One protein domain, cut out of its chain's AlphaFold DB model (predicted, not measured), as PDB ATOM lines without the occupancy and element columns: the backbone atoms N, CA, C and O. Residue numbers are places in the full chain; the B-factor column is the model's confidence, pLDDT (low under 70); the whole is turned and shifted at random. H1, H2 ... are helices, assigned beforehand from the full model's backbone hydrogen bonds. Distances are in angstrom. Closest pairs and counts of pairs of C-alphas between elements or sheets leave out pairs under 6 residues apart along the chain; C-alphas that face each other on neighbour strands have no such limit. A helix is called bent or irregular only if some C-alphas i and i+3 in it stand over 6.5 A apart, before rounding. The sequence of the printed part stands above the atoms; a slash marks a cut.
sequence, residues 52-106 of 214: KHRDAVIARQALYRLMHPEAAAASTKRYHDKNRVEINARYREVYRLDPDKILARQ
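AT A GLANCE: This is residues 52 to 106 of the 214 residues of an uncharacterized protein of Mesorhizobium sp (UniProt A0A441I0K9). Four helices joined end to end make an open, angular horseshoe with no packed core: H2 is the base, H1 and H3 are the two arms, and the short H4 turns off at the far end of H3. At each corner the chain turns sharply, and the space between the two arms is empty. The printed part has 55 residues with four named helices, H1, H2, H3 and H4 in that order along the chain, and no named strand; the class is all helix. The whole is extended, with a radius of gyration of the C-alphas of 16.1 A, and the C-alphas span 39 by 27 by 23 A along their three main axes.

IN THESE COORDINATES: H2 is residues 69 to 82, one of three helices of 14 residues, and measures 20.1 A from first to last C-alpha; it begins at C-alpha 69, (158.177, 70.251, 118.185). Before it comes H1, residues 54 to 67, also 20.1 A long, with C-alpha 54 at (149.606, 63.366, 99.540). After H2 comes H3, residues 84 to 97, again 20.1 A long. H4, residues 99 to 106, is 10.6 A long and ends at C-alpha 106, (135.029, 89.288, 113.321). No helix is bent or irregular.

HOW THE PARTS SIT: H2 and H1 touch only at the corner by their link, and only just, with 3 pairs of C-alphas within 8 A; the closest C-alphas are those of Arg 65 and Ala 72, 5.7 A apart. H1 touches H2 with residues 64 to 65 alone, and H2 touches H1 with residues 71 to 72 alone. Their lines are only just about perpendicular, at 71 degrees. On its other end, H2 is close to H3 but not clearly touching it: the closest C-alphas, those of His 80 and Ile 87, are 7.6 A apart. These two helices are about perpendicular, at 76 degrees. H3 and H4 are also close but not clearly touching, with the C-alphas of Tyr 95 and Ile 102 closest at 7.2 A. Their lines are about perpendicular, at 81 degrees. H1 is apart from H3 and from H4, and H2 is apart from H4. In H1, H2, H3 and H4 every O i to N i+4 pair is within hydrogen-bond range.

THE WHOLE: The two C-alphas farthest apart are those of Met 67 and Asp 100, 40.3 A; the first and last printed C-alphas, of Lys 52 and Gln 106, are 37.6 A apart. The printed part has no cut. The three links, H1 to H2, H2 to H3 and H3 to H4, are tight, with 1 residue in each. Several stretches stand free, among them residues 52 to 60, of which 54 to 60 belong to H1, and residues 74 to 79 of H2. The mean pLDDT of the printed part is 90.4, and no printed residue is under 70.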
ATOM      1  N   LYS A  52     150.355  61.858  94.298       93.62
ATOM      2  CA  LYS A  52     149.986  60.444  94.471       93.62
ATOM      3  C   LYS A  52     150.039  59.973  95.930       93.62
ATOM      4  O   LYS A  52     149.281  59.095  96.321       93.62
ATOM      5  N   HIS A  53     150.940  60.538  96.730       92.12
ATOM      6  CA  HIS A  53     151.176  60.147  98.123       92.12
ATOM      7  C   HIS A  53     150.887  61.287  99.105       92.12
ATOM      8  O   HIS A  53     151.545  61.392 100.142       92.12
ATOM      9  N   ARG A  54     149.921  62.151  98.776       90.38
ATOM     10  CA  ARG A  54     149.606  63.366  99.540       90.38
ATOM     11  C   ARG A  54     149.419  63.081 101.027       90.38
ATOM     12  O   ARG A  54     150.099  63.691 101.851       90.38
ATOM     13  N   ASP A  55     148.583  62.105 101.349       91.00
ATOM     14  CA  ASP A  55     148.224  61.795 102.734       91.00
ATOM     15  C   ASP A  55     149.401  61.196 103.507       91.00
ATOM     16  O   ASP A  55     149.670  61.597 104.637       91.00
ATOM     17  N   ALA A  56     150.194  60.330 102.870       92.69
ATOM     18  CA  ALA A  56     151.401  59.768 103.475       92.69
ATOM     19  C   ALA A  56     152.468  60.843 103.753       92.69
ATOM     20  O   ALA A  56     153.156  60.796 104.775       92.69
ATOM     21  N   VAL A  57     152.607  61.840 102.870       90.56
ATOM     22  CA  VAL A  57     153.511  62.976 103.097       90.56
ATOM     23  C   VAL A  57     153.012  63.847 104.250       90.56
ATOM     24  O   VAL A  57     153.818  64.231 105.098       90.56
ATOM     25  N   ILE A  58     151.707  64.129 104.310       91.81
ATOM     26  CA  ILE A  58     151.099  64.909 105.397       91.81
ATOM     27  C   ILE A  58     151.272  64.185 106.735       91.81
ATOM     28  O   ILE A  58     151.777  64.785 107.681       91.81
ATOM     29  N   ALA A  59     150.945  62.893 106.804       91.44
ATOM     30  CA  ALA A  59     151.085  62.080 108.009       91.44
ATOM     31  C   ALA A  59     152.539  62.041 108.499       91.44
ATOM     32  O   ALA A  59     152.812  62.257 109.678       91.44
ATOM     33  N   ARG A  60     153.501  61.866 107.582       91.75
ATOM     34  CA  ARG A  60     154.930  61.899 107.916       91.75
ATOM     35  C   ARG A  60     155.367  63.258 108.466       91.75
ATOM     36  O   ARG A  60     156.157  63.309 109.404       91.75
ATOM     37  N   GLN A  61     154.884  64.355 107.885       89.12
ATOM     38  CA  GLN A  61     155.176  65.698 108.389       89.12
ATOM     39  C   GLN A  61     154.536  65.944 109.759       89.12
ATOM     40  O   GLN A  61     155.170  66.559 110.613       89.12
ATOM     41  N   ALA A  62     153.312  65.462 109.980       91.19
ATOM     42  CA  ALA A  62     152.630  65.568 111.265       91.19
ATOM     43  C   ALA A  62     153.396  64.806 112.357       91.19
ATOM     44  O   ALA A  62     153.696  65.378 113.402       91.19
ATOM     45  N   LEU A  63     153.819  63.572 112.064       93.25
ATOM     46  CA  LEU A  63     154.644  62.765 112.964       93.25
ATOM     47  C   LEU A  63     155.977  63.454 113.269       93.25
ATOM     48  O   LEU A  63     156.388  63.512 114.422       93.25
ATOM     49  N   TYR A  64     156.627  64.052 112.268       91.38
ATOM     50  CA  TYR A  64     157.854  64.819 112.491       91.38
ATOM     51  C   TYR A  64     157.641  66.012 113.434       91.38
ATOM     52  O   TYR A  64     158.464  66.243 114.314       91.38
ATOM     53  N   ARG A  65     156.538  66.760 113.289       91.94
ATOM     54  CA  ARG A  65     156.211  67.880 114.190       91.94
ATOM     55  C   ARG A  65     155.927  67.414 115.617       91.94
ATOM     56  O   ARG A  65     156.273  68.137 116.542       91.94
ATOM     57  N   LEU A  66     155.330  66.234 115.783       92.12
ATOM     58  CA  LEU A  66     155.065  65.647 117.097       92.12
ATOM     59  C   LEU A  66     156.357  65.179 117.781       92.12
ATOM     60  O   LEU A  66     156.566  65.465 118.952       92.12
ATOM     61  N   MET A  67     157.238  64.506 117.036       92.56
ATOM     62  CA  MET A  67     158.514  63.998 117.555       92.56
ATOM     63  C   MET A  67     159.561  65.106 117.755       92.56
ATOM     64  O   MET A  67     160.469  64.957 118.568       92.56
ATOM     65  N   HIS A  68     159.458  66.211 117.009       92.88
ATOM     66  CA  HIS A  68     160.413  67.323 117.038       92.88
ATOM     67  C   HIS A  68     159.711  68.694 117.049       92.88
ATOM     68  O   HIS A  68     159.853  69.476 116.096       92.88
ATOM     69  N   PRO A  69     158.969  69.024 118.121       90.56
ATOM     70  CA  PRO A  69     158.177  70.251 118.185       90.56
ATOM     71  C   PRO A  69     159.049  71.511 118.126       90.56
ATOM     72  O   PRO A  69     158.744  72.444 117.381       90.56
ATOM     73  N   GLU A  70     160.184  71.522 118.827       91.75
ATOM     74  CA  GLU A  70     161.089  72.676 118.876       91.75
ATOM     75  C   GLU A  70     161.756  72.958 117.525       91.75
ATOM     76  O   GLU A  70     161.783  74.098 117.060       91.75
ATOM     77  N   ALA A  71     162.240  71.915 116.840       91.12
ATOM     78  CA  ALA A  71     162.855  72.055 115.521       91.12
ATOM     79  C   ALA A  71     161.839  72.543 114.476       91.12
ATOM     80  O   ALA A  71     162.158  73.391 113.634       91.12
ATOM     81  N   ALA A  72     160.596  72.054 114.552       89.94
ATOM     82  CA  ALA A  72     159.508  72.507 113.697       89.94
ATOM     83  C   ALA A  72     159.141  73.979 113.962       89.94
ATOM     84  O   ALA A  72     158.996  74.757 113.012       89.94
ATOM     85  N   ALA A  73     159.044  74.385 115.231       90.06
ATOM     86  CA  ALA A  73     158.777  75.767 115.617       90.06
ATOM     87  C   ALA A  73     159.905  76.710 115.164       90.06
ATOM     88  O   ALA A  73     159.641  77.735 114.534       90.06
ATOM     89  N   ALA A  74     161.167  76.333 115.386       91.94
ATOM     90  CA  ALA A  74     162.332  77.106 114.963       91.94
ATOM     91  C   ALA A  74     162.408  77.255 113.436       91.94
ATOM     92  O   ALA A  74     162.688  78.342 112.926       91.94
ATOM     93  N   SER A  75     162.127  76.184 112.686       90.00
ATOM     94  CA  SER A  75     162.063  76.236 111.222       90.00
ATOM     95  C   SER A  75     160.948  77.164 110.735       90.00
ATOM     96  O   SER A  75     161.185  77.984 109.846       90.00
ATOM     97  N   THR A  76     159.767  77.081 111.352       88.94
ATOM     98  CA  THR A  76     158.619  77.939 111.028       88.94
ATOM     99  C   THR A  76     158.937  79.405 111.306       88.94
ATOM    100  O   THR A  76     158.706  80.255 110.446       88.94
ATOM    101  N   LYS A  77     159.551  79.702 112.458       92.31
ATOM    102  CA  LYS A  77     159.990  81.052 112.819       92.31
ATOM    103  C   LYS A  77     160.996  81.604 111.809       92.31
ATOM    104  O   LYS A  77     160.769  82.665 111.244       92.31
ATOM    105  N   ARG A  78     162.047  80.839 111.477       93.00
ATOM    106  CA  ARG A  78     163.045  81.231 110.460       93.00
ATOM    107  C   ARG A  78     162.413  81.514 109.098       93.00
ATOM    108  O   ARG A  78     162.853  82.426 108.404       93.00
ATOM    109  N   TYR A  79     161.416  80.726 108.697       90.38
ATOM    110  CA  TYR A  79     160.680  80.970 107.459       90.38
ATOM    111  C   TYR A  79     159.869  82.267 107.538       90.38
ATOM    112  O   TYR A  79     159.920  83.068 106.606       90.38
ATOM    113  N   HIS A  80     159.155  82.495 108.639       91.12
ATOM    114  CA  HIS A  80     158.346  83.695 108.832       91.12
ATOM    115  C   HIS A  80     159.204  84.965 108.892       91.12
ATOM    116  O   HIS A  80     158.849  85.966 108.279       91.12
ATOM    117  N   ASP A  81     160.357  84.917 109.560       92.25
ATOM    118  CA  ASP A  81     161.278  86.051 109.666       92.25
ATOM    119  C   ASP A  81     161.862  86.428 108.299       92.25
ATOM    120  O   ASP A  81     161.872  87.602 107.930       92.25
ATOM    121  N   LYS A  82     162.277  85.430 107.504       94.81
ATOM    122  CA  LYS A  82     162.805  85.650 106.148       94.81
ATOM    123  C   LYS A  82     161.752  86.171 105.172       94.81
ATOM    124  O   LYS A  82     162.079  86.988 104.321       94.81
ATOM    125  N   ASN A  83     160.505  85.717 105.296       93.00
ATOM    126  CA  ASN A  83     159.426  86.051 104.362       93.00
ATOM    127  C   ASN A  83     158.408  87.038 104.955       93.00
ATOM    128  O   ASN A  83     157.285  87.144 104.467       93.00
ATOM    129  N   ARG A  84     158.780  87.775 106.010       91.56
ATOM    130  CA  ARG A  84     157.857  88.627 106.778       91.56
ATOM    131  C   ARG A  84     157.116  89.635 105.900       91.56
ATOM    132  O   ARG A  84     155.920  89.845 106.071       91.56
ATOM    133  N   VAL A  85     157.828  90.259 104.964       92.00
ATOM    134  CA  VAL A  85     157.274  91.280 104.063       92.00
ATOM    135  C   VAL A  85     156.264  90.670 103.093       92.00
ATOM    136  O   VAL A  85     155.160  91.191 102.974       92.00
ATOM    137  N   GLU A  86     156.604  89.547 102.460       91.44
ATOM    138  CA  GLU A  86     155.723  88.841 101.521       91.44
ATOM    139  C   GLU A  86     154.464  88.311 102.222       91.44
ATOM    140  O   GLU A  86     153.349  88.491 101.735       91.44
ATOM    141  N   ILE A  87     154.622  87.732 103.416       89.38
ATOM    142  CA  ILE A  87     153.506  87.259 104.242       89.38
ATOM    143  C   ILE A  87     152.565  88.422 104.583       89.38
ATOM    144  O   ILE A  87     151.352  88.312 104.409       89.38
ATOM    145  N   ASN A  88     153.115  89.557 105.020       91.31
ATOM    146  CA  ASN A  88     152.321  90.739 105.341       91.31
ATOM    147  C   ASN A  88     151.642  91.341 104.105       91.31
ATOM    148  O   ASN A  88     150.492  91.766 104.202       91.31
ATOM    149  N   ALA A  89     152.315  91.366 102.951       91.44
ATOM    150  CA  ALA A  89     151.732  91.821 101.692       91.44
ATOM    151  C   ALA A  89     150.537  90.946 101.297       91.44
ATOM    152  O   ALA A  89     149.451  91.469 101.060       91.44
ATOM    153  N   ARG A  90     150.687  89.620 101.372       88.69
ATOM    154  CA  ARG A  90     149.594  88.674 101.131       88.69
ATOM    155  C   ARG A  90     148.423  88.887 102.091       88.69
ATOM    156  O   ARG A  90     147.273  88.859 101.665       88.69
ATOM    157  N   TYR A  91     148.685  89.114 103.379       85.25
ATOM    158  CA  TYR A  91     147.611  89.436 104.323       85.25
ATOM    159  C   TYR A  91     146.900  90.738 103.941       85.25
ATOM    160  O   TYR A  91     145.673  90.761 103.910       85.25
ATOM    161  N   ARG A  92     147.639  91.796 103.589       88.00
ATOM    162  CA  ARG A  92     147.054  93.066 103.128       88.00
ATOM    163  C   ARG A  92     146.192  92.884 101.882       88.00
ATOM    164  O   ARG A  92     145.120  93.472 101.813       88.00
ATOM    165  N   GLU A  93     146.614  92.053 100.935       87.56
ATOM    166  CA  GLU A  93     145.823  91.737  99.741       87.56
ATOM    167  C   GLU A  93     144.512  91.035 100.087       87.56
ATOM    168  O   GLU A  93     143.467  91.433  99.582       87.56
ATOM    169  N   VAL A  94     144.535  90.055 100.997       84.31
ATOM    170  CA  VAL A  94     143.313  89.386 101.475       84.31
ATOM    171  C   VAL A  94     142.356  90.390 102.126       84.31
ATOM    172  O   VAL A  94     141.159  90.358 101.853       84.31
ATOM    173  N   TYR A  95     142.878  91.317 102.937       83.31
ATOM    174  CA  TYR A  95     142.081  92.401 103.522       83.31
ATOM    175  C   TYR A  95     141.537  93.385 102.484       83.31
ATOM    176  O   TYR A  95     140.444  93.911 102.673       83.31
ATOM    177  N   ARG A  96     142.277  93.637 101.400       84.00
ATOM    178  CA  ARG A  96     141.851  94.536 100.323       84.00
ATOM    179  C   ARG A  96     140.756  93.921  99.457       84.00
ATOM    180  O   ARG A  96     139.858  94.638  99.040       84.00
ATOM    181  N   LEU A  97     140.869  92.630  99.149       87.00
ATOM    182  CA  LEU A  97     139.937  91.938  98.259       87.00
ATOM    183  C   LEU A  97     138.600  91.646  98.947       87.00
ATOM    184  O   LEU A  97     137.562  91.898  98.349       87.00
ATOM    185  N   ASP A  98     138.626  91.193 100.207       89.38
ATOM    186  CA  ASP A  98     137.422  90.752 100.926       89.38
ATOM    187  C   ASP A  98     137.284  91.392 102.331       89.38
ATOM    188  O   ASP A  98     137.186  90.669 103.337       89.38
ATOM    189  N   PRO A  99     137.254  92.735 102.463       86.06
ATOM    190  CA  PRO A  99     137.143  93.386 103.772       86.06
ATOM    191  C   PRO A  99     135.856  92.986 104.506       86.06
ATOM    192  O   PRO A  99     135.888  92.662 105.697       86.06
ATOM    193  N   ASP A 100     134.734  92.904 103.788       89.69
ATOM    194  CA  ASP A 100     133.424  92.586 104.364       89.69
ATOM    195  C   ASP A 100     133.363  91.177 104.944       89.69
ATOM    196  O   ASP A 100     132.796  90.961 106.014       89.69
ATOM    197  N   LYS A 101     134.003  90.206 104.290       89.06
ATOM    198  CA  LYS A 101     134.062  88.821 104.772       89.06
ATOM    199  C   LYS A 101     134.840  88.722 106.080       89.06
ATOM    200  O   LYS A 101     134.459  87.972 106.983       89.06
ATOM    201  N   ILE A 102     135.930  89.479 106.192       88.38
ATOM    202  CA  ILE A 102     136.745  89.516 107.406       88.38
ATOM    203  C   ILE A 102     135.973  90.202 108.530       88.38
ATOM    204  O   ILE A 102     135.892  89.652 109.629       88.38
ATOM    205  N   LEU A 103     135.345  91.346 108.250       89.81
ATOM    206  CA  LEU A 103     134.510  92.054 109.218       89.81
ATOM    207  C   LEU A 103     133.314  91.209 109.660       89.81
ATOM    208  O   LEU A 103     133.033  91.139 110.853       89.81
ATOM    209  N   ALA A 104     132.644  90.504 108.749       91.19
ATOM    210  CA  ALA A 104     131.554  89.588 109.076       91.19
ATOM    211  C   ALA A 104     132.027  88.458 109.998       91.19
ATOM    212  O   ALA A 104     131.371  88.155 110.995       91.19
ATOM    213  N   ARG A 105     133.206  87.879 109.730       90.31
ATOM    214  CA  ARG A 105     133.812  86.863 110.601       90.31
ATOM    215  C   ARG A 105     134.144  87.421 111.985       90.31
ATOM    216  O   ARG A 105     133.868  86.756 112.983       90.31
ATOM    217  N   GLN A 106     134.715  88.623 112.055       91.50
ATOM    218  CA  GLN A 106     135.029  89.288 113.321       91.50
ATOM    219  C   GLN A 106     133.758  89.613 114.114       91.50
ATOM    220  O   GLN A 106     133.681  89.286 115.296       91.50
TER     221      GLN A 106